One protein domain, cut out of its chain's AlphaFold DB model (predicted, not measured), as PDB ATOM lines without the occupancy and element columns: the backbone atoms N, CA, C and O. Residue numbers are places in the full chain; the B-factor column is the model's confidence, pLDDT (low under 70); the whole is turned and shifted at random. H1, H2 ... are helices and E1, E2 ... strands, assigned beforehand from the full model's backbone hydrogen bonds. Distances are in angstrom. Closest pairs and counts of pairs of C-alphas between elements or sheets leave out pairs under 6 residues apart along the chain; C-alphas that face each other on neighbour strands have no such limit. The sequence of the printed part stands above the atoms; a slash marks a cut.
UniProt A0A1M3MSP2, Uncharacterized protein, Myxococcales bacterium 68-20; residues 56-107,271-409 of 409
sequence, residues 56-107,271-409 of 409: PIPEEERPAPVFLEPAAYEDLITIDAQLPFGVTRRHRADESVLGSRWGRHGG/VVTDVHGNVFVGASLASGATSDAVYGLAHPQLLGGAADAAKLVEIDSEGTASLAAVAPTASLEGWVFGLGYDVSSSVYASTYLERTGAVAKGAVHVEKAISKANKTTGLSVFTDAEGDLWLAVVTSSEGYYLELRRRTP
ATOM      1  N   PRO A  56     119.191 152.599 194.863       64.44
ATOM      2  CA  PRO A  56     120.052 152.218 193.754       64.44
ATOM      3  C   PRO A  56     119.325 151.226 192.847       64.44
ATOM      4  O   PRO A  56     118.700 150.281 193.334       64.44
ATOM      5  N   ILE A  57     119.409 151.427 191.530       70.38
ATOM      6  CA  ILE A  57     118.859 150.459 190.578       70.38
ATOM      7  C   ILE A  57     119.617 149.141 190.791       70.38
ATOM      8  O   ILE A  57     120.850 149.156 190.712       70.38
ATOM      9  N   PRO A  58     118.930 148.010 191.047       72.56
ATOM     10  CA  PRO A  58     119.598 146.728 191.212       72.56
ATOM     11  C   PRO A  58     120.511 146.441 190.017       72.56
ATOM     12  O   PRO A  58     120.102 146.633 188.874       72.56
ATOM     13  N   GLU A  59     121.728 145.945 190.262       73.94
ATOM     14  CA  GLU A  59     122.732 145.659 189.214       73.94
ATOM     15  C   GLU A  59     122.151 144.827 188.051       73.94
ATOM     16  O   GLU A  59     122.515 145.011 186.894       73.94
ATOM     17  N   GLU A  60     121.197 143.946 188.356       72.62
ATOM     18  CA  GLU A  60     120.496 143.056 187.423       72.62
ATOM     19  C   GLU A  60     119.546 143.785 186.455       72.62
ATOM     20  O   GLU A  60     119.247 143.271 185.376       72.62
ATOM     21  N   GLU A  61     119.080 144.981 186.820       77.75
ATOM     22  CA  GLU A  61     118.198 145.827 186.009       77.75
ATOM     23  C   GLU A  61     118.971 146.898 185.225       77.75
ATOM     24  O   GLU A  61     118.418 147.543 184.326       77.75
ATOM     25  N   ARG A  62     120.259 147.093 185.534       81.00
ATOM     26  CA  ARG A  62     121.097 148.091 184.867       81.00
ATOM     27  C   ARG A  62     121.417 147.648 183.433       81.00
ATOM     28  O   ARG A  62     121.663 146.466 183.184       81.00
ATOM     29  N   PRO A  63     121.482 148.583 182.465       83.12
ATOM     30  CA  PRO A  63     121.935 148.264 181.118       83.12
ATOM     31  C   PRO A  63     123.312 147.599 181.139       83.12
ATOM     32  O   PRO A  63     124.205 148.014 181.893       83.12
ATOM     33  N   ALA A  64     123.478 146.594 180.274       86.94
ATOM     34  CA  ALA A  64     124.745 145.900 180.113       86.94
ATOM     35  C   ALA A  64     125.874 146.915 179.840       86.94
ATOM     36  O   ALA A  64     125.710 147.787 178.978       86.94
ATOM     37  N   PRO A  65     127.002 146.833 180.566       91.75
ATOM     38  CA  PRO A  65     128.085 147.792 180.419       91.75
ATOM     39  C   PRO A  65     128.716 147.699 179.028       91.75
ATOM     40  O   PRO A  65     129.002 146.613 178.520       91.75
ATOM     41  N   VAL A  66     128.978 148.859 178.428       95.38
ATOM     42  CA  VAL A  66     129.809 148.966 177.227       95.38
ATOM     43  C   VAL A  66     131.233 149.249 177.684       95.38
ATOM     44  O   VAL A  66     131.509 150.303 178.253       95.38
ATOM     45  N   PHE A  67     132.129 148.291 177.467       97.56
ATOM     46  CA  PHE A  67     133.520 148.416 177.886       97.56
ATOM     47  C   PHE A  67     134.348 149.185 176.860       97.56
ATOM     48  O   PHE A  67     134.228 148.972 175.654       97.56
ATOM     49  N   LEU A  68     135.223 150.053 177.358       98.00
ATOM     50  CA  LEU A  68     136.271 150.671 176.566       98.00
ATOM     51  C   LEU A  68     137.326 149.621 176.205       98.00
ATOM     52  O   LEU A  68     137.679 148.762 177.015       98.00
ATOM     53  N   GLU A  69     137.870 149.724 174.996       97.06
ATOM     54  CA  GLU A  69     139.015 148.911 174.584       97.06
ATOM     55  C   GLU A  69     140.261 149.262 175.421       97.06
ATOM     56  O   GLU A  69     140.448 150.437 175.754       97.06
ATOM     57  N   PRO A  70     141.164 148.303 175.713       96.50
ATOM     58  CA  PRO A  70     142.357 148.547 176.530       96.50
ATOM     59  C   PRO A  70     143.197 149.753 176.100       96.50
ATOM     60  O   PRO A  70     143.606 150.544 176.945       96.50
ATOM     61  N   ALA A  71     143.358 149.976 174.791       96.69
ATOM     62  CA  ALA A  71     144.090 151.123 174.241       96.69
ATOM     63  C   ALA A  71     143.549 152.495 174.702       96.69
ATOM     64  O   ALA A  71     144.253 153.499 174.617       96.69
ATOM     65  N   ALA A  72     142.305 152.555 175.191       96.88
ATOM     66  CA  ALA A  72     141.682 153.767 175.708       96.88
ATOM     67  C   ALA A  72     142.019 154.065 177.179       96.88
ATOM     68  O   ALA A  72     141.651 155.140 177.649       96.88
ATOM     69  N   TYR A  73     142.673 153.166 177.923       97.06
ATOM     70  CA  TYR A  73     143.018 153.387 179.339       97.06
ATOM     71  C   TYR A  73     144.338 152.743 179.796       97.06
ATOM     72  O   TYR A  73     144.787 153.017 180.912       97.06
ATOM     73  N   GLU A  74     144.973 151.896 178.981       96.88
ATOM     74  CA  GLU A  74     146.213 151.188 179.335       96.88
ATOM     75  C   GLU A  74     147.403 152.127 179.563       96.88
ATOM     76  O   GLU A  74     148.376 151.788 180.236       96.88
ATOM     77  N   ASP A  75     147.294 153.352 179.050       96.06
ATOM     78  CA  ASP A  75     148.216 154.432 179.341       96.06
ATOM     79  C   ASP A  75     148.172 154.845 180.822       96.06
ATOM     80  O   ASP A  75     149.143 155.411 181.315       96.06
ATOM     81  N   LEU A  76     147.081 154.572 181.543       96.44
ATOM     82  CA  LEU A  76     146.873 154.934 182.947       96.44
ATOM     83  C   LEU A  76     147.015 153.738 183.897       96.44
ATOM     84  O   LEU A  76     147.669 153.847 184.939       96.44
ATOM     85  N   ILE A  77     146.417 152.600 183.555       97.38
ATOM     86  CA  ILE A  77     146.378 151.416 184.420       97.38
ATOM     87  C   ILE A  77     146.454 150.122 183.613       97.38
ATOM     88  O   ILE A  77     146.127 150.084 182.435       97.38
ATOM     89  N   THR A  78     146.788 149.020 184.273       97.19
ATOM     90  CA  THR A  78     146.584 147.667 183.743       97.19
ATOM     91  C   THR A  78     145.686 146.890 184.694       97.19
ATOM     92  O   THR A  78     145.882 146.959 185.906       97.19
ATOM     93  N   ILE A  79     144.710 146.163 184.152       97.94
ATOM     94  CA  ILE A  79     143.779 145.326 184.917       97.94
ATOM     95  C   ILE A  79     144.200 143.865 184.758       97.94
ATOM     96  O   ILE A  79     144.411 143.407 183.634       97.94
ATOM     97  N   ASP A  80     144.329 143.146 185.872       97.38
ATOM     98  CA  ASP A  80     144.644 141.717 185.856       97.38
ATOM     99  C   ASP A  80     143.507 140.906 185.215       97.38
ATOM    100  O   ASP A  80     142.326 141.177 185.433       97.38
ATOM    101  N   ALA A  81     143.852 139.881 184.434       95.12
ATOM    102  CA  ALA A  81     142.875 139.057 183.725       95.12
ATOM    103  C   ALA A  81     141.949 138.249 184.658       95.12
ATOM    104  O   ALA A  81     140.882 137.817 184.225       95.12
ATOM    105  N   GLN A  82     142.344 138.031 185.917       94.62
ATOM    106  CA  GLN A  82     141.513 137.385 186.934       94.62
ATOM    107  C   GLN A  82     140.443 138.317 187.507       94.62
ATOM    108  O   GLN A  82     139.497 137.837 188.132       94.62
ATOM    109  N   LEU A  83     140.575 139.634 187.319       96.06
ATOM    110  CA  LEU A  83     139.605 140.593 187.823       96.06
ATOM    111  C   LEU A  83     138.404 140.680 186.859       96.06
ATOM    112  O   LEU A  83     138.577 141.084 185.707       96.06
ATOM    113  N   PRO A  84     137.166 140.371 187.298       95.38
ATOM    114  CA  PRO A  84     135.988 140.353 186.430       95.38
ATOM    115  C   PRO A  84     135.414 141.760 186.208       95.38
ATOM    116  O   PRO A  84     134.205 141.961 186.267       95.38
ATOM    117  N   PHE A  85     136.271 142.752 185.978       97.12
ATOM    118  CA  PHE A  85     135.889 144.147 185.778       97.12
ATOM    119  C   PHE A  85     136.452 144.669 184.451       97.12
ATOM    120  O   PHE A  85     137.403 144.124 183.877       97.12
ATOM    121  N   GLY A  86     135.825 145.709 183.921       97.81
ATOM    122  CA  GLY A  86     136.296 146.427 182.742       97.81
ATOM    123  C   GLY A  86     135.997 147.911 182.871       97.81
ATOM    124  O   GLY A  86     135.042 148.294 183.546       97.81
ATOM    125  N   VAL A  87     136.821 148.740 182.230       98.50
ATOM    126  CA  VAL A  87     136.610 150.190 182.223       98.50
ATOM    127  C   VAL A  87     135.440 150.509 181.304       98.50
ATOM    128  O   VAL A  87     135.422 150.064 180.159       98.50
ATOM    129  N   THR A  88     134.472 151.270 181.794       98.06
ATOM    130  CA  THR A  88     133.306 151.719 181.014       98.06
ATOM    131  C   THR A  88     133.359 153.211 180.720       98.06
ATOM    132  O   THR A  88     132.888 153.640 179.669       98.06
ATOM    133  N   ARG A  89     134.012 153.998 181.587       98.31
ATOM    134  CA  ARG A  89     134.228 155.433 181.382       98.31
ATOM    135  C   ARG A  89     135.628 155.880 181.764       98.31
ATOM    136  O   ARG A  89     136.270 155.302 182.642       98.31
ATOM    137  N   ARG A  90     136.077 156.951 181.111       97.94
ATOM    138  CA  ARG A  90     137.327 157.668 181.361       97.94
ATOM    139  C   ARG A  90     137.084 159.169 181.248       97.94
ATOM    140  O   ARG A  90     136.999 159.700 180.147       97.94
ATOM    141  N   HIS A  91     137.097 159.879 182.367       98.38
ATOM    142  CA  HIS A  91     136.913 161.329 182.382       98.38
ATOM    143  C   HIS A  91     138.203 162.035 182.776       98.38
ATOM    144  O   HIS A  91     138.740 161.799 183.856       98.38
ATOM    145  N   ARG A  92     138.709 162.913 181.908       97.31
ATOM    146  CA  ARG A  92     139.850 163.783 182.228       97.31
ATOM    147  C   ARG A  92     139.411 164.874 183.203       97.31
ATOM    148  O   ARG A  92     138.370 165.488 182.990       97.31
ATOM    149  N   ALA A  93     140.225 165.133 184.215       94.56
ATOM    150  CA  ALA A  93     140.053 166.165 185.228       94.56
ATOM    151  C   ALA A  93     141.274 167.100 185.216       94.56
ATOM    152  O   ALA A  93     142.415 166.656 185.059       94.56
ATOM    153  N   ASP A  94     141.041 168.402 185.355       88.38
ATOM    154  CA  ASP A  94     142.075 169.435 185.215       88.38
ATOM    155  C   ASP A  94     142.848 169.748 186.514       88.38
ATOM    156  O   ASP A  94     143.726 170.607 186.505       88.38
ATOM    157  N   GLU A  95     142.572 169.044 187.619       83.69
ATOM    158  CA  GLU A  95     143.259 169.220 188.909       83.69
ATOM    159  C   GLU A  95     143.208 167.942 189.768       83.69
ATOM    160  O   GLU A  95     143.055 166.834 189.251       83.69
ATOM    161  N   SER A  96     143.386 168.086 191.085       78.44
ATOM    162  CA  SER A  96     143.511 166.993 192.036       78.44
ATOM    163  C   SER A  96     142.239 166.158 192.094       78.44
ATOM    164  O   SER A  96     141.141 166.660 192.337       78.44
ATOM    165  N   VAL A  97     142.433 164.854 191.919       90.31
ATOM    166  CA  VAL A  97     141.403 163.820 192.050       90.31
ATOM    167  C   VAL A  97     141.737 162.811 193.156       90.31
ATOM    168  O   VAL A  97     140.906 161.973 193.494       90.31
ATOM    169  N   LEU A  98     142.939 162.854 193.746       88.75
ATOM    170  CA  LEU A  98     143.323 161.895 194.792       88.75
ATOM    171  C   LEU A  98     142.534 162.134 196.076       88.75
ATOM    172  O   LEU A  98     142.333 163.275 196.486       88.75
ATOM    173  N   GLY A  99     142.120 161.039 196.715       86.19
ATOM    174  CA  GLY A  99     141.255 161.092 197.896       86.19
ATOM    175  C   GLY A  99     139.787 161.356 197.558       86.19
ATOM    176  O   GLY A  99     139.012 161.708 198.445       86.19
ATOM    177  N   SER A 100     139.406 161.202 196.284       93.38
ATOM    178  CA  SER A 100     138.010 161.307 195.868       93.38
ATOM    179  C   SER A 100     137.118 160.297 196.567       93.38
ATOM    180  O   SER A 100     137.500 159.150 196.792       93.38
ATOM    181  N   ARG A 101     135.890 160.736 196.816       94.06
ATOM    182  CA  ARG A 101     134.746 159.913 197.213       94.06
ATOM    183  C   ARG A 101     133.532 160.310 196.389       94.06
ATOM    184  O   ARG A 101     133.551 161.360 195.752       94.06
ATOM    185  N   TRP A 102     132.465 159.528 196.443       95.88
ATOM    186  CA  TRP A 102     131.197 159.946 195.857       95.88
ATOM    187  C   TRP A 102     130.447 160.899 196.789       95.88
ATOM    188  O   TRP A 102     130.302 160.620 197.978       95.88
ATOM    189  N   GLY A 103     130.011 162.039 196.257       94.56
ATOM    190  CA  GLY A 103     129.238 163.044 196.984       94.56
ATOM    191  C   GLY A 103     127.743 162.949 196.703       94.56
ATOM    192  O   GLY A 103     127.311 162.372 195.701       94.56
ATOM    193  N   ARG A 104     126.928 163.596 197.547       92.31
ATOM    194  CA  ARG A 104     125.461 163.624 197.378       92.31
ATOM    195  C   ARG A 104     125.020 164.331 196.097       92.31
ATOM    196  O   ARG A 104     123.865 164.225 195.699       92.31
ATOM    197  N   HIS A 105     125.914 165.105 195.477       92.62
ATOM    198  CA  HIS A 105     125.659 165.781 194.205       92.62
ATOM    199  C   HIS A 105     125.675 164.829 193.002       92.62
ATOM    200  O   HIS A 105     125.459 165.295 191.887       92.62
ATOM    201  N   GLY A 106     125.925 163.530 193.212       93.94
ATOM    202  CA  GLY A 106     125.912 162.524 192.150       93.94
ATOM    203  C   GLY A 106     127.213 162.465 191.352       93.94
ATOM    204  O   GLY A 106     127.192 162.136 190.170       93.94
ATOM    205  N   GLY A 107     128.343 162.813 191.968       96.44
ATOM    206  CA  GLY A 107     129.649 162.733 191.322       96.44
ATOM    207  C   GLY A 107     130.800 162.653 192.320       96.44
ATOM    208  O   GLY A 107     130.582 162.733 193.534       96.44
ATOM    209  N   VAL A 271     137.609 153.624 206.124       98.19
ATOM    210  CA  VAL A 271     136.312 152.982 206.345       98.19
ATOM    211  C   VAL A 271     135.399 153.295 205.169       98.19
ATOM    212  O   VAL A 271     135.188 154.459 204.843       98.19
ATOM    213  N   VAL A 272     134.828 152.261 204.556       97.50
ATOM    214  CA  VAL A 272     133.880 152.399 203.442       97.50
ATOM    215  C   VAL A 272     132.684 151.480 203.612       97.50
ATOM    216  O   VAL A 272     132.716 150.539 204.409       97.50
ATOM    217  N   THR A 273     131.640 151.750 202.839       96.50
ATOM    218  CA  THR A 273     130.438 150.924 202.738       96.50
ATOM    219  C   THR A 273     130.234 150.442 201.312       96.50
ATOM    220  O   THR A 273     130.608 151.136 200.367       96.50
ATOM    221  N   ASP A 274     129.619 149.275 201.159       95.69
ATOM    222  CA  ASP A 274     128.980 148.902 199.896       95.69
ATOM    223  C   ASP A 274     127.531 149.434 199.836       95.69
ATOM    224  O   ASP A 274     127.035 150.051 200.784       95.69
ATOM    225  N   VAL A 275     126.828 149.170 198.730       92.88
ATOM    226  CA  VAL A 275     125.417 149.566 198.556       92.88
ATOM    227  C   VAL A 275     124.430 148.782 199.431       92.88
ATOM    228  O   VAL A 275     123.287 149.202 199.574       92.88
ATOM    229  N   HIS A 276     124.847 147.674 200.053       92.31
ATOM    230  CA  HIS A 276     124.032 146.945 201.034       92.31
ATOM    231  C   HIS A 276     124.194 147.513 202.460       92.31
ATOM    232  O   HIS A 276     123.505 147.086 203.390       92.31
ATOM    233  N   GLY A 277     125.097 148.484 202.652       92.75
ATOM    234  CA  GLY A 277     125.426 149.064 203.953       92.75
ATOM    235  C   GLY A 277     126.396 148.214 204.779       92.75
ATOM    236  O   GLY A 277     126.584 148.483 205.967       92.75
ATOM    237  N   ASN A 278     127.016 147.188 204.186       95.56
ATOM    238  CA  ASN A 278     128.095 146.450 204.832       95.56
ATOM    239  C   ASN A 278     129.314 147.368 204.958       95.56
ATOM    240  O   ASN A 278     129.626 148.122 204.038       95.56
ATOM    241  N   VAL A 279     130.015 147.297 206.087       97.31
ATOM    242  CA  VAL A 279     131.155 148.168 206.389       97.31
ATOM    243  C   VAL A 279     132.457 147.402 206.268       97.31
ATOM    244  O   VAL A 279     132.597 146.296 206.792       97.31
ATOM    245  N   PHE A 280     133.440 148.046 205.651       98.44
ATOM    246  CA  PHE A 280     134.793 147.541 205.498       98.44
ATOM    247  C   PHE A 280     135.781 148.545 206.073       98.44
ATOM    248  O   PHE A 280     135.644 149.748 205.857       98.44
ATOM    249  N   VAL A 281     136.785 148.054 206.796       98.44
ATOM    250  CA  VAL A 281     137.827 148.898 207.390       98.44
ATOM    251  C   VAL A 281     139.212 148.321 207.142       98.44
ATOM    252  O   VAL A 281     139.470 147.144 207.411       98.44
ATOM    253  N   GLY A 282     140.107 149.171 206.641       97.44
ATOM    254  CA  GLY A 282     141.537 148.898 206.580       97.44
ATOM    255  C   GLY A 282     142.179 149.069 207.954       97.44
ATOM    256  O   GLY A 282     141.896 150.024 208.678       97.44
ATOM    257  N   ALA A 283     143.060 148.150 208.318       96.38
ATOM    258  CA  ALA A 283     143.722 148.114 209.609       96.38
ATOM    259  C   ALA A 283     145.203 147.802 209.420       96.38
ATOM    260  O   ALA A 283     145.547 146.722 208.945       96.38
ATOM    261  N   SER A 284     146.077 148.714 209.849       94.44
ATOM    262  CA  SER A 284     147.503 148.403 209.950       94.44
ATOM    263  C   SER A 284     147.780 147.733 211.289       94.44
ATOM    264  O   SER A 284     147.325 148.215 212.328       94.44
ATOM    265  N   LEU A 285     148.501 146.619 211.262       93.25
ATOM    266  CA  LEU A 285     148.736 145.720 212.384       93.25
ATOM    267  C   LEU A 285     150.146 145.921 212.954       93.25
ATOM    268  O   LEU A 285     151.155 145.874 212.247       93.25
ATOM    269  N   ALA A 286     150.234 146.123 214.269       88.56
ATOM    270  CA  ALA A 286     151.511 146.291 214.966       88.56
ATOM    271  C   ALA A 286     152.324 144.987 215.037       88.56
ATOM    272  O   ALA A 286     153.554 145.014 215.119       88.56
ATOM    273  N   SER A 287     151.635 143.847 215.021       81.81
ATOM    274  CA  SER A 287     152.207 142.510 215.118       81.81
ATOM    275  C   SER A 287     151.423 141.539 214.233       81.81
ATOM    276  O   SER A 287     150.250 141.761 213.938       81.81
ATOM    277  N   GLY A 288     152.077 140.468 213.786       82.56
ATOM    278  CA  GLY A 288     151.476 139.486 212.885       82.56
ATOM    279  C   GLY A 288     152.421 139.058 211.770       82.56
ATOM    280  O   GLY A 288     153.549 139.545 211.669       82.56
ATOM    281  N   ALA A 289     151.954 138.109 210.958       83.50
ATOM    282  CA  ALA A 289     152.662 137.670 209.758       83.50
ATOM    283  C   ALA A 289     152.566 138.697 208.619       83.50
ATOM    284  O   ALA A 289     153.469 138.743 207.794       83.50
ATOM    285  N   THR A 290     151.508 139.513 208.612       88.00
ATOM    286  CA  THR A 290     151.296 140.616 207.672       88.00
ATOM    287  C   THR A 290     151.204 141.945 208.417       88.00
ATOM    288  O   THR A 290     150.882 141.990 209.609       88.00
ATOM    289  N   SER A 291     151.507 143.034 207.719       87.44
ATOM    290  CA  SER A 291     151.438 144.399 208.243       87.44
ATOM    291  C   SER A 291     150.045 145.000 208.176       87.44
ATOM    292  O   SER A 291     149.788 145.927 208.935       87.44
ATOM    293  N   ASP A 292     149.136 144.467 207.357       92.81
ATOM    294  CA  ASP A 292     147.793 145.014 207.193       92.81
ATOM    295  C   ASP A 292     146.719 143.930 207.073       92.81
ATOM    296  O   ASP A 292     146.977 142.781 206.692       92.81
ATOM    297  N   ALA A 293     145.490 144.325 207.396       95.62
ATOM    298  CA  ALA A 293     144.288 143.544 207.179       95.62
ATOM    299  C   ALA A 293     143.104 144.426 206.768       95.62
ATOM    300  O   ALA A 293     143.034 145.602 207.122       95.62
ATOM    301  N   VAL A 294     142.138 143.824 206.075       97.75
ATOM    302  CA  VAL A 294     140.814 144.419 205.856       97.75
ATOM    303  C   VAL A 294     139.777 143.579 206.580       97.75
ATOM    304  O   VAL A 294     139.692 142.364 206.365       97.75
ATOM    305  N   TYR A 295     138.987 144.231 207.425       97.81
ATOM    306  CA  TYR A 295     137.871 143.622 208.140       97.81
ATOM    307  C   TYR A 295     136.544 144.032 207.503       97.81
ATOM    308  O   TYR A 295     136.418 145.161 207.036       97.81
ATOM    309  N   GLY A 296     135.566 143.128 207.508       97.38
ATOM    310  CA  GLY A 296     134.203 143.369 207.036       97.38
ATOM    311  C   GLY A 296     133.158 143.048 208.102       97.38
ATOM    312  O   GLY A 296     133.310 142.085 208.859       97.38
ATOM    313  N   LEU A 297     132.097 143.848 208.141       96.25
ATOM    314  CA  LEU A 297     130.913 143.650 208.970       96.25
ATOM    315  C   LEU A 297     129.668 143.837 208.121       96.25
ATOM    316  O   LEU A 297     129.581 144.783 207.342       96.25
ATOM    317  N   ALA A 298     128.687 142.966 208.316       93.94
ATOM    318  CA  ALA A 298     127.395 143.148 207.690       93.94
ATOM    319  C   ALA A 298     126.608 144.270 208.365       93.94
ATOM    320  O   ALA A 298     126.732 144.485 209.574       93.94
ATOM    321  N   HIS A 299     125.739 144.927 207.600       91.81
ATOM    322  CA  HIS A 299     124.901 146.020 208.095       91.81
ATOM    323  C   HIS A 299     124.157 145.679 209.414       91.81
ATOM    324  O   HIS A 299     124.270 146.450 210.372       91.81
ATOM    325  N   PRO A 300     123.507 144.503 209.582       89.25
ATOM    326  CA  PRO A 300     122.828 144.167 210.840       89.25
ATOM    327  C   PRO A 300     123.756 144.080 212.063       89.25
ATOM    328  O   PRO A 300     123.303 144.260 213.194       89.25
ATOM    329  N   GLN A 301     125.052 143.818 211.862       90.25
ATOM    330  CA  GLN A 301     126.032 143.731 212.950       90.25
ATOM    331  C   GLN A 301     126.374 145.111 213.531       90.25
ATOM    332  O   GLN A 301     126.771 145.199 214.690       90.25
ATOM    333  N   LEU A 302     126.179 146.189 212.763       88.81
ATOM    334  CA  LEU A 302     126.502 147.564 213.171       88.81
ATOM    335  C   LEU A 302     125.559 148.095 214.251       88.81
ATOM    336  O   LEU A 302     125.923 148.958 215.045       88.81
ATOM    337  N   LEU A 303     124.337 147.565 214.284       77.75
ATOM    338  CA  LEU A 303     123.291 147.979 215.216       77.75
ATOM    339  C   LEU A 303     123.466 147.352 216.607       77.75
ATOM    340  O   LEU A 303     122.844 147.814 217.570       77.75
ATOM    341  N   GLY A 304     124.281 146.295 216.690       68.50
ATOM    342  CA  GLY A 304     124.530 145.487 217.876       68.50
ATOM    343  C   GLY A 304     125.599 146.048 218.820       68.50
ATOM    344  O   GLY A 304     125.938 147.230 218.813       68.50
ATOM    345  N   GLY A 305     126.077 145.187 219.722       66.31
ATOM    346  CA  GLY A 305     127.219 145.469 220.594       66.31
ATOM    347  C   GLY A 305     128.546 145.128 219.913       66.31
ATOM    348  O   GLY A 305     128.724 145.386 218.728       66.31
ATOM    349  N   ALA A 306     129.467 144.521 220.667       77.62
ATOM    350  CA  ALA A 306     130.682 143.952 220.090       77.62
ATOM    351  C   ALA A 306     130.331 142.997 218.937       77.62
ATOM    352  O   ALA A 306     129.399 142.196 219.061       77.62
ATOM    353  N   ALA A 307     131.064 143.103 217.833       80.75
ATOM    354  CA  ALA A 307     130.771 142.381 216.606       80.75
ATOM    355  C   ALA A 307     131.949 141.501 216.180       80.75
ATOM    356  O   ALA A 307     133.109 141.914 216.236       80.75
ATOM    357  N   ASP A 308     131.630 140.303 215.699       86.25
ATOM    358  CA  ASP A 308     132.602 139.396 215.095       86.25
ATOM    359  C   ASP A 308     132.877 139.843 213.655       86.25
ATOM    360  O   ASP A 308     132.176 139.464 212.713       86.25
ATOM    361  N   ALA A 309     133.879 140.708 213.501       92.75
ATOM    362  CA  ALA A 309     134.318 141.188 212.200       92.75
ATOM    363  C   ALA A 309     135.057 140.084 211.432       92.75
ATOM    364  O   ALA A 309     135.992 139.458 211.941       92.75
ATOM    365  N   ALA A 310     134.678 139.868 210.174       94.56
ATOM    366  CA  ALA A 310     135.359 138.914 209.315       94.56
ATOM    367  C   ALA A 310     136.648 139.529 208.773       94.56
ATOM    368  O   ALA A 310     136.626 140.582 208.143       94.56
ATOM    369  N   LYS A 311     137.781 138.855 208.972       95.31
ATOM    370  CA  LYS A 311     139.038 139.250 208.337       95.31
ATOM    371  C   LYS A 311     139.058 138.752 206.889       95.31
ATOM    372  O   LYS A 311     139.132 137.547 206.645       95.31
ATOM    373  N   LEU A 312     138.960 139.670 205.933       96.00
ATOM    374  CA  LEU A 312     138.808 139.358 204.508       96.00
ATOM    375  C   LEU A 312     140.158 139.277 203.800       96.00
ATOM    376  O   LEU A 312     140.401 138.362 203.013       96.00
ATOM    377  N   VAL A 313     141.053 140.205 204.133       94.25
ATOM    378  CA  VAL A 313     142.379 140.337 203.520       94.25
ATOM    379  C   VAL A 313     143.434 140.425 204.610       94.25
ATOM    380  O   VAL A 313     143.200 141.056 205.638       94.25
ATOM    381  N   GLU A 314     144.582 139.802 204.366       92.75
ATOM    382  CA  GLU A 314     145.830 139.979 205.109       92.75
ATOM    383  C   GLU A 314     146.930 140.168 204.068       92.75
ATOM    384  O   GLU A 314     147.083 139.322 203.187       92.75
ATOM    385  N   ILE A 315     147.637 141.295 204.121       90.00
ATOM    386  CA  ILE A 315     148.632 141.676 203.112       90.00
ATOM    387  C   ILE A 315     149.718 142.551 203.735       90.00
ATOM    388  O   ILE A 315     149.493 143.199 204.758       90.00
ATOM    389  N   ASP A 316     150.900 142.565 203.124       88.56
ATOM    390  CA  ASP A 316     151.949 143.518 203.457       88.56
ATOM    391  C   ASP A 316     151.885 144.750 202.552       88.56
ATOM    392  O   ASP A 316     152.279 144.676 201.390       88.56
ATOM    393  N   SER A 317     151.373 145.871 203.070       84.38
ATOM    394  CA  SER A 317     151.136 147.087 202.273       84.38
ATOM    395  C   SER A 317     151.554 148.407 202.946       84.38
ATOM    396  O   SER A 317     151.358 149.481 202.373       84.38
ATOM    397  N   GLU A 318     152.171 148.326 204.132       85.06
ATOM    398  CA  GLU A 318     152.593 149.465 204.968       85.06
ATOM    399  C   GLU A 318     151.442 150.401 205.398       85.06
ATOM    400  O   GLU A 318     151.646 151.579 205.700       85.06
ATOM    401  N   GLY A 319     150.221 149.873 205.463       87.12
ATOM    402  CA  GLY A 319     148.983 150.613 205.692       87.12
ATOM    403  C   GLY A 319     148.094 150.645 204.451       87.12
ATOM    404  O   GLY A 319     148.554 150.498 203.325       87.12
ATOM    405  N   THR A 320     146.796 150.878 204.646       90.81
ATOM    406  CA  THR A 320     145.831 151.034 203.546       90.81
ATOM    407  C   THR A 320     145.573 152.518 203.286       90.81
ATOM    408  O   THR A 320     145.101 153.221 204.174       90.81
ATOM    409  N   ALA A 321     145.877 152.985 202.077       90.94
ATOM    410  CA  ALA A 321     145.729 154.374 201.649       90.94
ATOM    411  C   ALA A 321     144.319 154.701 201.133       90.94
ATOM    412  O   ALA A 321     143.825 155.804 201.336       90.94
ATOM    413  N   SER A 322     143.669 153.755 200.451       94.50
ATOM    414  CA  SER A 322     142.265 153.867 200.029       94.50
ATOM    415  C   SER A 322     141.621 152.488 199.948       94.50
ATOM    416  O   SER A 322     142.320 151.480 199.799       94.50
ATOM    417  N   LEU A 323     140.299 152.452 200.088       97.31
ATOM    418  CA  LEU A 323     139.493 151.238 200.139       97.31
ATOM    419  C   LEU A 323     138.193 151.478 199.364       97.31
ATOM    420  O   LEU A 323     137.689 152.596 199.344       97.31
ATOM    421  N   ALA A 324     137.663 150.448 198.717       98.25
ATOM    422  CA  ALA A 324     136.381 150.479 198.018       98.25
ATOM    423  C   ALA A 324     135.717 149.103 198.123       98.25
ATOM    424  O   ALA A 324     136.413 148.087 198.203       98.25
ATOM    425  N   ALA A 325     134.387 149.050 198.111       98.19
ATOM    426  CA  ALA A 325     133.651 147.793 198.180       98.19
ATOM    427  C   ALA A 325     132.459 147.785 197.218       98.19
ATOM    428  O   ALA A 325     131.628 148.683 197.238       98.19
ATOM    429  N   VAL A 326     132.369 146.732 196.406       97.44
ATOM    430  CA  VAL A 326     131.267 146.481 195.470       97.44
ATOM    431  C   VAL A 326     130.434 145.329 196.027       97.44
ATOM    432  O   VAL A 326     130.976 144.240 196.256       97.44
ATOM    433  N   ALA A 327     129.136 145.553 196.237       95.56
ATOM    434  CA  ALA A 327     128.210 144.595 196.851       95.56
ATOM    435  C   ALA A 327     128.092 143.273 196.067       95.56
ATOM    436  O   ALA A 327     128.284 143.265 194.846       95.56
ATOM    437  N   PRO A 328     127.812 142.126 196.708       93.38
ATOM    438  CA  PRO A 328     127.410 140.915 195.990       93.38
ATOM    439  C   PRO A 328     126.093 141.138 195.228       93.38
ATOM    440  O   PRO A 328     125.296 141.992 195.597       93.38
ATOM    441  N   THR A 329     125.843 140.345 194.189       88.88
ATOM    442  CA  THR A 329     124.514 140.243 193.547       88.88
ATOM    443  C   THR A 329     123.917 138.861 193.804       88.88
ATOM    444  O   THR A 329     124.562 138.020 194.435       88.88
ATOM    445  N   ALA A 330     122.714 138.568 193.288       82.75
ATOM    446  CA  ALA A 330     122.124 137.236 193.440       82.75
ATOM    447  C   ALA A 330     123.016 136.110 192.874       82.75
ATOM    448  O   ALA A 330     122.924 134.962 193.313       82.75
ATOM    449  N   SER A 331     123.887 136.430 191.909       82.69
ATOM    450  CA  SER A 331     124.736 135.465 191.204       82.69
ATOM    451  C   SER A 331     126.244 135.680 191.367       82.69
ATOM    452  O   SER A 331     127.008 134.827 190.917       82.69
ATOM    453  N   LEU A 332     126.694 136.795 191.952       90.06
ATOM    454  CA  LEU A 332     128.114 137.159 192.027       90.06
ATOM    455  C   LEU A 332     128.536 137.520 193.451       90.06
ATOM    456  O   LEU A 332     127.817 138.204 194.176       90.06
ATOM    457  N   GLU A 333     129.742 137.098 193.828       94.38
ATOM    458  CA  GLU A 333     130.369 137.499 195.089       94.38
ATOM    459  C   GLU A 333     130.650 139.013 195.112       94.38
ATOM    460  O   GLU A 333     130.867 139.648 194.074       94.38
ATOM    461  N   GLY A 334     130.667 139.585 196.316       96.75
ATOM    462  CA  GLY A 334     131.104 140.953 196.546       96.75
ATOM    463  C   GLY A 334     132.616 141.070 196.384       96.75
ATOM    464  O   GLY A 334     133.335 140.074 196.459       96.75
ATOM    465  N   TRP A 335     133.117 142.285 196.178       98.19
ATOM    466  CA  TRP A 335     134.551 142.551 196.063       98.19
ATOM    467  C   TRP A 335     134.969 143.713 196.950       98.19
ATOM    468  O   TRP A 335     134.320 144.755 196.944       98.19
ATOM    469  N   VAL A 336     136.074 143.548 197.670       98.19
ATOM    470  CA  VAL A 336     136.767 144.630 198.371       98.19
ATOM    471  C   VAL A 336     138.092 144.917 197.676       98.19
ATOM    472  O   VAL A 336     138.843 143.996 197.348       98.19
ATOM    473  N   PHE A 337     138.364 146.196 197.448       98.38
ATOM    474  CA  PHE A 337     139.545 146.709 196.767       98.38
ATOM    475  C   PHE A 337     140.317 147.588 197.726       98.38
ATOM    476  O   PHE A 337     139.729 148.486 198.324       98.38
ATOM    477  N   GLY A 338     141.620 147.370 197.847       96.44
ATOM    478  CA  GLY A 338     142.472 148.207 198.675       96.44
ATOM    479  C   GLY A 338     143.755 148.590 197.961       96.44
ATOM    480  O   GLY A 338     144.266 147.857 197.117       96.44
ATOM    481  N   LEU A 339     144.271 149.763 198.309       94.88
ATOM    482  CA  LEU A 339     145.564 150.253 197.855       94.88
ATOM    483  C   LEU A 339     146.452 150.518 199.070       94.88
ATOM    484  O   LEU A 339     146.025 151.200 200.000       94.88
ATOM    485  N   GLY A 340     147.675 149.988 199.047       90.75
ATOM    486  CA  GLY A 340     148.691 150.225 200.073       90.75
ATOM    487  C   GLY A 340     149.286 151.634 200.051       90.75
ATOM    488  O   GLY A 340     149.163 152.345 199.053       90.75
ATOM    489  N   TYR A 341     149.978 152.025 201.123       83.38
ATOM    490  CA  TYR A 341     150.775 153.261 201.138       83.38
ATOM    491  C   TYR A 341     152.114 153.140 200.408       83.38
ATOM    492  O   TYR A 341     152.683 154.167 200.030       83.38
ATOM    493  N   ASP A 342     152.619 151.923 200.179       73.50
ATOM    494  CA  ASP A 342     153.843 151.750 199.400       73.50
ATOM    495  C   ASP A 342     153.652 152.353 197.993       73.50
ATOM    496  O   ASP A 342     152.720 152.020 197.259       73.50
ATOM    497  N   VAL A 343     154.559 153.251 197.606       56.78
ATOM    498  CA  VAL A 343     154.579 153.942 196.310       56.78
ATOM    499  C   VAL A 343     154.679 152.985 195.119       56.78
ATOM    500  O   VAL A 343     154.353 153.386 194.001       56.78
ATOM    501  N   SER A 344     155.080 151.729 195.329       64.50
ATOM    502  CA  SER A 344     155.073 150.673 194.312       64.50
ATOM    503  C   SER A 344     153.769 149.855 194.261       64.50
ATOM    504  O   SER A 344     153.576 149.064 193.334       64.50
ATOM    505  N   SER A 345     152.848 150.086 195.204       77.50
ATOM    506  CA  SER A 345     151.636 149.282 195.387       77.50
ATOM    507  C   SER A 345     150.721 149.302 194.169       77.50
ATOM    508  O   SER A 345     150.444 150.346 193.567       77.50
ATOM    509  N   SER A 346     150.212 148.116 193.854       92.25
ATOM    510  CA  SER A 346     149.037 147.912 193.007       92.25
ATOM    511  C   SER A 346     147.790 147.853 193.892       92.25
ATOM    512  O   SER A 346     147.890 147.596 195.091       92.25
ATOM    513  N   VAL A 347     146.616 148.074 193.309       96.94
ATOM    514  CA  VAL A 347     145.354 147.758 193.986       96.94
ATOM    515  C   VAL A 347     145.267 146.242 194.104       96.94
ATOM    516  O   VAL A 347     145.364 145.549 193.088       96.94
ATOM    517  N   TYR A 348     145.064 145.742 195.315       96.44
ATOM    518  CA  TYR A 348     144.676 144.358 195.553       96.44
ATOM    519  C   TYR A 348     143.152 144.257 195.607       96.44
ATOM    520  O   TYR A 348     142.461 145.210 195.972       96.44
ATOM    521  N   ALA A 349     142.615 143.087 195.276       97.69
ATOM    522  CA  ALA A 349     141.185 142.826 195.337       97.69
ATOM    523  C   ALA A 349     140.915 141.466 195.977       97.69
ATOM    524  O   ALA A 349     141.652 140.509 195.754       97.69
ATOM    525  N   SER A 350     139.865 141.365 196.785       97.81
ATOM    526  CA  SER A 350     139.411 140.087 197.341       97.81
ATOM    527  C   SER A 350     137.909 139.977 197.281       97.81
ATOM    528  O   SER A 350     137.193 140.949 197.503       97.81
ATOM    529  N   THR A 351     137.446 138.768 197.027       97.75
ATOM    530  CA  THR A 351     136.025 138.450 197.096       97.75
ATOM    531  C   THR A 351     135.550 138.359 198.540       97.75
ATOM    532  O   THR A 351     136.301 137.983 199.449       97.75
ATOM    533  N   TYR A 352     134.279 138.671 198.749       97.75
ATOM    534  CA  TYR A 352     133.569 138.387 199.984       97.75
ATOM    535  C   TYR A 352     132.143 137.930 199.693       97.75
ATOM    536  O   TYR A 352     131.585 138.124 198.615       97.75
ATOM    537  N   LEU A 353     131.561 137.291 200.693       95.75
ATOM    538  CA  LEU A 353     130.230 136.723 200.662       95.75
ATOM    539  C   LEU A 353     129.372 137.394 201.719       95.75
ATOM    540  O   LEU A 353     129.853 137.680 202.814       95.75
ATOM    541  N   GLU A 354     128.089 137.541 201.423       91.75
ATOM    542  CA  GLU A 354     127.081 137.893 202.412       91.75
ATOM    543  C   GLU A 354     126.258 136.641 202.730       91.75
ATOM    544  O   GLU A 354     125.634 136.037 201.854       91.75
ATOM    545  N   ARG A 355     126.320 136.172 203.979       80.81
ATOM    546  CA  ARG A 355     125.617 134.967 204.433       80.81
ATOM    547  C   ARG A 355     124.961 135.226 205.774       80.81
ATOM    548  O   ARG A 355     125.640 135.549 206.743       80.81
ATOM    549  N   THR A 356     123.647 135.012 205.846       78.56
ATOM    550  CA  THR A 356     122.893 134.989 207.115       78.56
ATOM    551  C   THR A 356     123.155 136.211 208.012       78.56
ATOM    552  O   THR A 356     123.326 136.061 209.218       78.56
ATOM    553  N   GLY A 357     123.217 137.415 207.427       82.81
ATOM    554  CA  GLY A 357     123.457 138.660 208.168       82.81
ATOM    555  C   GLY A 357     124.903 138.872 208.626       82.81
ATOM    556  O   GLY A 357     125.128 139.623 209.572       82.81
ATOM    557  N   ALA A 358     125.869 138.207 207.990       89.56
ATOM    558  CA  ALA A 358     127.298 138.384 208.220       89.56
ATOM    559  C   ALA A 358     128.064 138.441 206.892       89.56
ATOM    560  O   ALA A 358     127.692 137.796 205.906       89.56
ATOM    561  N   VAL A 359     129.173 139.178 206.897       94.69
ATOM    562  CA  VAL A 359     130.164 139.144 205.821       94.69
ATOM    563  C   VAL A 359     131.135 137.992 206.087       94.69
ATOM    564  O   VAL A 359     131.509 137.732 207.228       94.69
ATOM    565  N   ALA A 360     131.561 137.295 205.040       95.06
ATOM    566  CA  ALA A 360     132.570 136.245 205.109       95.06
ATOM    567  C   ALA A 360     133.587 136.384 203.972       95.06
ATOM    568  O   ALA A 360     133.271 136.886 202.897       95.06
ATOM    569  N   LYS A 361     134.811 135.902 204.196       95.88
ATOM    570  CA  LYS A 361     135.862 135.881 203.173       95.88
ATOM    571  C   LYS A 361     135.452 134.999 201.984       95.88
ATOM    572  O   LYS A 361     135.002 133.869 202.186       95.88
ATOM    573  N   GLY A 362     135.615 135.519 200.769       95.06
ATOM    574  CA  GLY A 362     135.406 134.787 199.521       95.06
ATOM    575  C   GLY A 362     136.626 133.954 199.120       95.06
ATOM    576  O   GLY A 362     137.646 133.921 199.815       95.06
ATOM    577  N   ALA A 363     136.513 133.229 198.008       94.19
ATOM    578  CA  ALA A 363     137.536 132.268 197.590       94.19
ATOM    579  C   ALA A 363     138.709 132.900 196.822       94.19
ATOM    580  O   ALA A 363     139.796 132.325 196.770       94.19
ATOM    581  N   VAL A 364     138.490 134.063 196.208       96.50
ATOM    582  CA  VAL A 364     139.429 134.695 195.276       96.50
ATOM    583  C   VAL A 364     140.109 135.902 195.916       96.50
ATOM    584  O   VAL A 364     139.443 136.770 196.483       96.50
ATOM    585  N   HIS A 365     141.431 135.969 195.763       95.88
ATOM    586  CA  HIS A 365     142.276 137.117 196.078       95.88
ATOM    587  C   HIS A 365     143.216 137.382 194.897       95.88
ATOM    588  O   HIS A 365     143.846 136.453 194.397       95.88
ATOM    589  N   VAL A 366     143.321 138.643 194.483       96.31
ATOM    590  CA  VAL A 366     144.203 139.107 193.409       96.31
ATOM    591  C   VAL A 366     145.099 140.203 193.979       96.31
ATOM    592  O   VAL A 366     144.654 141.327 194.207       96.31
ATOM    593  N   GLU A 367     146.367 139.874 194.216       92.75
ATOM    594  CA  GLU A 367     147.338 140.769 194.869       92.75
ATOM    595  C   GLU A 367     147.621 142.034 194.039       92.75
ATOM    596  O   GLU A 367     147.813 143.117 194.584       92.75
ATOM    597  N   LYS A 368     147.606 141.910 192.705       94.88
ATOM    598  CA  LYS A 368     147.856 143.008 191.756       94.88
ATOM    599  C   LYS A 368     146.688 143.199 190.795       94.88
ATOM    600  O   LYS A 368     146.875 143.220 189.584       94.88
ATOM    601  N   ALA A 369     145.484 143.326 191.341       97.50
ATOM    602  CA  ALA A 369     144.252 143.467 190.571       97.50
ATOM    603  C   ALA A 369     144.295 144.642 189.582       97.50
ATOM    604  O   ALA A 369     143.851 144.501 188.442       97.50
ATOM    605  N   ILE A 370     144.841 145.789 190.007       98.06
ATOM    606  CA  ILE A 370     145.007 146.972 189.150       98.06
ATOM    607  C   ILE A 370     146.384 147.585 189.389       98.06
ATOM    608  O   ILE A 370     146.697 148.046 190.486       98.06
ATOM    609  N   SER A 371     147.215 147.598 188.351       96.12
ATOM    610  CA  SER A 371     148.576 148.136 188.389       96.12
ATOM    611  C   SER A 371     148.640 149.524 187.756       96.12
ATOM    612  O   SER A 371     147.948 149.802 186.776       96.12
ATOM    613  N   LYS A 372     149.501 150.396 188.286       94.56
ATOM    614  CA  LYS A 372     149.781 151.714 187.699       94.56
ATOM    615  C   LYS A 372     150.598 151.562 186.415       94.56
ATOM    616  O   LYS A 372     151.595 150.844 186.405       94.56
ATOM    617  N   ALA A 373     150.215 152.274 185.359       93.75
ATOM    618  CA  ALA A 373     151.071 152.442 184.189       93.75
ATOM    619  C   ALA A 373     152.217 153.432 184.480       93.75
ATOM    620  O   ALA A 373     152.170 154.200 185.441       93.75
ATOM    621  N   ASN A 374     153.234 153.471 183.613       89.50
ATOM    622  CA  ASN A 374     154.463 154.249 183.839       89.50
ATOM    623  C   ASN A 374     154.250 155.757 184.064       89.50
ATOM    624  O   ASN A 374     155.059 156.385 184.740       89.50
ATOM    625  N   LYS A 375     153.201 156.357 183.487       90.06
ATOM    626  CA  LYS A 375     152.913 157.795 183.653       90.06
ATOM    627  C   LYS A 375     152.026 158.113 184.860       90.06
ATOM    628  O   LYS A 375     151.794 159.287 185.143       90.06
ATOM    629  N   THR A 376     151.516 157.089 185.535       92.56
ATOM    630  CA  THR A 376     150.621 157.231 186.680       92.56
ATOM    631  C   THR A 376     151.442 157.413 187.945       92.56
ATOM    632  O   THR A 376     152.153 156.514 188.391       92.56
ATOM    633  N   THR A 377     151.333 158.598 188.531       90.25
ATOM    634  CA  THR A 377     152.052 159.007 189.742       90.25
ATOM    635  C   THR A 377     151.214 158.810 191.002       90.25
ATOM    636  O   THR A 377     151.779 158.634 192.078       90.25
ATOM    637  N   GLY A 378     149.884 158.773 190.876       90.06
ATOM    638  CA  GLY A 378     148.961 158.560 191.988       90.06
ATOM    639  C   GLY A 378     147.731 157.757 191.583       90.06
ATOM    640  O   GLY A 378     147.308 157.787 190.428       90.06
ATOM    641  N   LEU A 379     147.167 157.034 192.544       93.06
ATOM    642  CA  LEU A 379     145.966 156.227 192.377       93.06
ATOM    643  C   LEU A 379     145.182 156.231 193.695       93.06
ATOM    644  O   LEU A 379     145.794 156.192 194.759       93.06
ATOM    645  N   SER A 380     143.855 156.253 193.636       94.25
ATOM    646  CA  SER A 380     142.983 155.913 194.763       94.25
ATOM    647  C   SER A 380     141.718 155.224 194.270       94.25
ATOM    648  O   SER A 380     141.281 155.470 193.145       94.25
ATOM    649  N   VAL A 381     141.137 154.373 195.114       97.31
ATOM    650  CA  VAL A 381     139.902 153.633 194.823       97.31
ATOM    651  C   VAL A 381     138.744 154.162 195.667       97.31
ATOM    652  O   VAL A 381     138.958 154.551 196.814       97.31
ATOM    653  N   PHE A 382     137.539 154.174 195.106       97.50
ATOM    654  CA  PHE A 382     136.289 154.486 195.809       97.50
ATOM    655  C   PHE A 382     135.102 153.850 195.071       97.50
ATOM    656  O   PHE A 382     135.278 153.292 193.988       97.50
ATOM    657  N   THR A 383     133.905 153.904 195.649       97.44
ATOM    658  CA  THR A 383     132.663 153.477 194.991       97.44
ATOM    659  C   THR A 383     131.663 154.616 194.901       97.44
ATOM    660  O   THR A 383     131.728 155.564 195.690       97.44
ATOM    661  N   ASP A 384     130.771 154.542 193.914       95.50
ATOM    662  CA  ASP A 384     129.643 155.463 193.791       95.50
ATOM    663  C   ASP A 384     128.382 154.968 194.517       95.50
ATOM    664  O   ASP A 384     128.385 153.932 195.183       95.50
ATOM    665  N   ALA A 385     127.301 155.744 194.407       91.62
ATOM    666  CA  ALA A 385     126.008 155.413 195.002       91.62
ATOM    667  C   ALA A 385     125.304 154.215 194.334       91.62
ATOM    668  O   ALA A 385     124.434 153.610 194.957       91.62
ATOM    669  N   GLU A 386     125.665 153.869 193.094       91.00
ATOM    670  CA  GLU A 386     125.158 152.683 192.388       91.00
ATOM    671  C   GLU A 386     125.989 151.429 192.706       91.00
ATOM    672  O   GLU A 386     125.576 150.309 192.406       91.00
ATOM    673  N   GLY A 387     127.126 151.602 193.381       92.50
ATOM    674  CA  GLY A 387     128.023 150.532 193.789       92.50
ATOM    675  C   GLY A 387     129.112 150.224 192.771       92.50
ATOM    676  O   GLY A 387     129.826 149.239 192.958       92.50
ATOM    677  N   ASP A 388     129.287 151.042 191.734       95.50
ATOM    678  CA  ASP A 388     130.375 150.851 190.781       95.50
ATOM    679  C   ASP A 388     131.719 151.231 191.383       95.50
ATOM    680  O   ASP A 388     131.839 152.123 192.229       95.50
ATOM    681  N   LEU A 389     132.762 150.542 190.923       98.31
ATOM    682  CA  LEU A 389     134.130 150.834 191.314       98.31
ATOM    683  C   LEU A 389     134.648 152.018 190.506       98.31
ATOM    684  O   LEU A 389     134.638 151.997 189.279       98.31
ATOM    685  N   TRP A 390     135.224 152.995 191.192       98.56
ATOM    686  CA  TRP A 390     135.885 154.130 190.575       98.56
ATOM    687  C   TRP A 390     137.352 154.212 190.976       98.56
ATOM    688  O   TRP A 390     137.744 153.919 192.109       98.56
ATOM    689  N   LEU A 391     138.173 154.659 190.029       98.38
ATOM    690  CA  LEU A 391     139.567 155.010 190.258       98.38
ATOM    691  C   LEU A 391     139.758 156.497 190.009       98.38
ATOM    692  O   LEU A 391     139.407 156.993 188.940       98.38
ATOM    693  N   ALA A 392     140.397 157.181 190.949       96.94
ATOM    694  CA  ALA A 392     141.017 158.467 190.681       96.94
ATOM    695  C   ALA A 392     142.495 158.235 190.366       96.94
ATOM    696  O   ALA A 392     143.247 157.717 191.192       96.94
ATOM    697  N   VAL A 393     142.907 158.598 189.157       96.00
ATOM    698  CA  VAL A 393     144.256 158.383 188.638       96.00
ATOM    699  C   VAL A 393     144.912 159.730 188.402       96.00
ATOM    700  O   VAL A 393     144.344 160.591 187.738       96.00
ATOM    701  N   VAL A 394     146.124 159.916 188.911       92.94
ATOM    702  CA  VAL A 394     146.910 161.129 188.681       92.94
ATOM    703  C   VAL A 394     148.145 160.803 187.864       92.94
ATOM    704  O   VAL A 394     148.839 159.814 188.101       92.94
ATOM    705  N   THR A 395     148.404 161.666 186.892       91.75
ATOM    706  CA  THR A 395     149.641 161.724 186.114       91.75
ATOM    707  C   THR A 395     150.431 162.970 186.514       91.75
ATOM    708  O   THR A 395     149.984 163.769 187.333       91.75
ATOM    709  N   SER A 396     151.602 163.200 185.922       85.25
ATOM    710  CA  SER A 396     152.398 164.403 186.208       85.25
ATOM    711  C   SER A 396     151.703 165.732 185.879       85.25
ATOM    712  O   SER A 396     152.172 166.773 186.328       85.25
ATOM    713  N   SER A 397     150.648 165.722 185.060       82.31
ATOM    714  CA  SER A 397     150.011 166.942 184.549       82.31
ATOM    715  C   SER A 397     148.495 166.990 184.713       82.31
ATOM    716  O   SER A 397     147.920 168.058 184.535       82.31
ATOM    717  N   GLU A 398     147.833 165.860 184.972       90.00
ATOM    718  CA  GLU A 398     146.370 165.739 184.875       90.00
ATOM    719  C   GLU A 398     145.817 164.669 185.817       90.00
ATOM    720  O   GLU A 398     146.510 163.685 186.118       90.00
ATOM    721  N   GLY A 399     144.551 164.834 186.202       94.50
ATOM    722  CA  GLY A 399     143.742 163.824 186.872       94.50
ATOM    723  C   GLY A 399     142.817 163.090 185.899       94.50
ATOM    724  O   GLY A 399     142.472 163.595 184.830       94.50
ATOM    725  N   TYR A 400     142.396 161.888 186.273       97.62
ATOM    726  CA  TYR A 400     141.427 161.087 185.537       97.62
ATOM    727  C   TYR A 400     140.518 160.329 186.502       97.62
ATOM    728  O   TYR A 400     140.989 159.818 187.517       97.62
ATOM    729  N   TYR A 401     139.248 160.189 186.138       98.44
ATOM    730  CA  TYR A 401     138.327 159.231 186.741       98.44
ATOM    731  C   TYR A 401     138.095 158.067 185.789       98.44
ATOM    732  O   TYR A 401     137.794 158.295 184.617       98.44
ATOM    733  N   LEU A 402     138.229 156.841 186.289       98.62
ATOM    734  CA  LEU A 402     137.899 155.623 185.553       98.62
ATOM    735  C   LEU A 402     136.761 154.897 186.269       98.62
ATOM    736  O   LEU A 402     136.921 154.550 187.438       98.62
ATOM    737  N   GLU A 403     135.655 154.651 185.570       98.50
ATOM    738  CA  GLU A 403     134.565 153.792 186.050       98.50
ATOM    739  C   GLU A 403     134.855 152.350 185.642       98.50
ATOM    740  O   GLU A 403     135.089 152.067 184.462       98.50
ATOM    741  N   LEU A 404     134.827 151.434 186.601       98.31
ATOM    742  CA  LEU A 404     134.986 150.005 186.395       98.31
ATOM    743  C   LEU A 404     133.697 149.297 186.801       98.31
ATOM    744  O   LEU A 404     133.325 149.275 187.972       98.31
ATOM    745  N   ARG A 405     133.071 148.631 185.831       96.44
ATOM    746  CA  ARG A 405     131.873 147.813 186.056       96.44
ATOM    747  C   ARG A 405     132.198 146.336 185.917       96.44
ATOM    748  O   ARG A 405     133.147 145.959 185.215       96.44
ATOM    749  N   ARG A 406     131.424 145.491 186.599       93.00
ATOM    750  CA  ARG A 406     131.578 144.035 186.511       93.00
ATOM    751  C   ARG A 406     131.250 143.553 185.105       93.00
ATOM    752  O   ARG A 406     130.308 144.015 184.469       93.00
ATOM    753  N   ARG A 407     132.016 142.579 184.623       89.94
ATOM    754  CA  ARG A 407     131.667 141.813 183.427       89.94
ATOM    755  C   ARG A 407     130.548 140.854 183.819       89.94
ATOM    756  O   ARG A 407     130.750 140.006 184.687       89.94
ATOM    757  N   THR A 408     129.379 140.992 183.204       75.81
ATOM    758  CA  THR A 408     128.341 139.962 183.299       75.81
ATOM    759  C   THR A 408     128.863 138.655 182.685       75.81
ATOM    760  O   THR A 408     129.524 138.729 181.645       75.81
ATOM    761  N   PRO A 409     128.622 137.496 183.331       60.12
ATOM    762  CA  PRO A 409     129.049 136.183 182.843       60.12
ATOM    763  C   PRO A 409     128.590 135.834 181.425       60.12
ATOM    764  O   PRO A 409     127.494 136.292 181.023       60.12
TER     765      PRO A 409
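AT A GLANCE: This is residues 56 to 107 and 271 to 409 of the 409 residues of an uncharacterized protein of Myxococcales bacterium 68-20 (UniProt A0A1M3MSP2). This is a stack of three antiparallel sheets, face to face in turn: a curled five-stranded sheet, E1 E11 E10 E9 E8, lies between two four-stranded ones. E2 E14 E13 E12 covers one of its faces and E4 E5 E6 E7, more tilted with the best planes 38 degrees apart, covers the other. The 191 printed residues, mostly strand by class, hold fourteen named strands and one named helix, in the order E1 to E6, H1, E7 to E14. The whole is compact, with a radius of gyration of the C-alphas of 16.1 A, and rounded, spanning 47 by 43 by 32 A.

HOW THE PARTS SIT: Begin at E1, residues 77 to 79, an edge strand; beside it runs E11, residues 358 to 372, with N 78 and O 371 2.9 A apart, within hydrogen-bond range. E11 bends by 75 degrees at residue 363, and its residues 358 to 370 pair with E10, residues 347 to 355, with N 353 and O 360 at 2.8 A. Next come E9, residues 334 to 340, with N 336 and O 350 at 2.8 A, and edge strand E8, residues 320 to 326, with N 337 and O 324 at 2.8 A. The second sheet runs E2, residues 85 to 93, E14, residues 399 to 406, E13, residues 389 to 395, and E12, residues 376 to 383; look at N 91 and O 401, 2.8 A, N 391 and O 402, 2.9 A, and N 380 and O 392, 2.9 A. Its strands stand at 18 degrees to the first sheet's; the closest C-alphas of E8 and E12, Ala 324 and Phe 382, are 4.6 A apart. E3, residues 101 to 103, pairs with no named strand; C-alphas 101 and 382, the closest of E3 and E12, are 5.8 A apart. The third sheet runs E4, residues 271 to 273, E5, residues 279 to 285, E6, residues 292 to 297, and E7, residues 310 to 315, with N 272 and O 280 at 2.9 A, N 281 and O 295 at 2.9 A, and N 294 and O 313 at 3.0 A. The closest C-alphas of E7 and E11, Leu 312 and Lys 361, are 4.7 A apart. E4 E5 E6, E8 E9 E10 E11 and E12 E13 E14 are meanders, each strand the antiparallel neighbour of the one before, joined as hairpins. H1, residues 299 to 302, only grazes the first sheet and is too short for an O i to N i+4 pair.

IN THESE COORDINATES: Find C-alpha 77 at (146.378, 151.416, 184.420), where E1 begins. E11 runs 33.2 A from C-alpha 358 at (127.298, 138.384, 208.220), E10 25.7 A, and E14 23.2 A to C-alpha 406 at (131.578, 144.035, 186.511).

THE WHOLE: The farthest C-alphas, Ala 71 and Gly 305, are 49.7 A apart. Residues 108 to 270 are not printed; C-alphas 107 and 271 are 19.1 A apart. Of the links printed whole, none is long. The model's pLDDT is under 70 at residues 56, 304 to 305, 343 to 344 and 409.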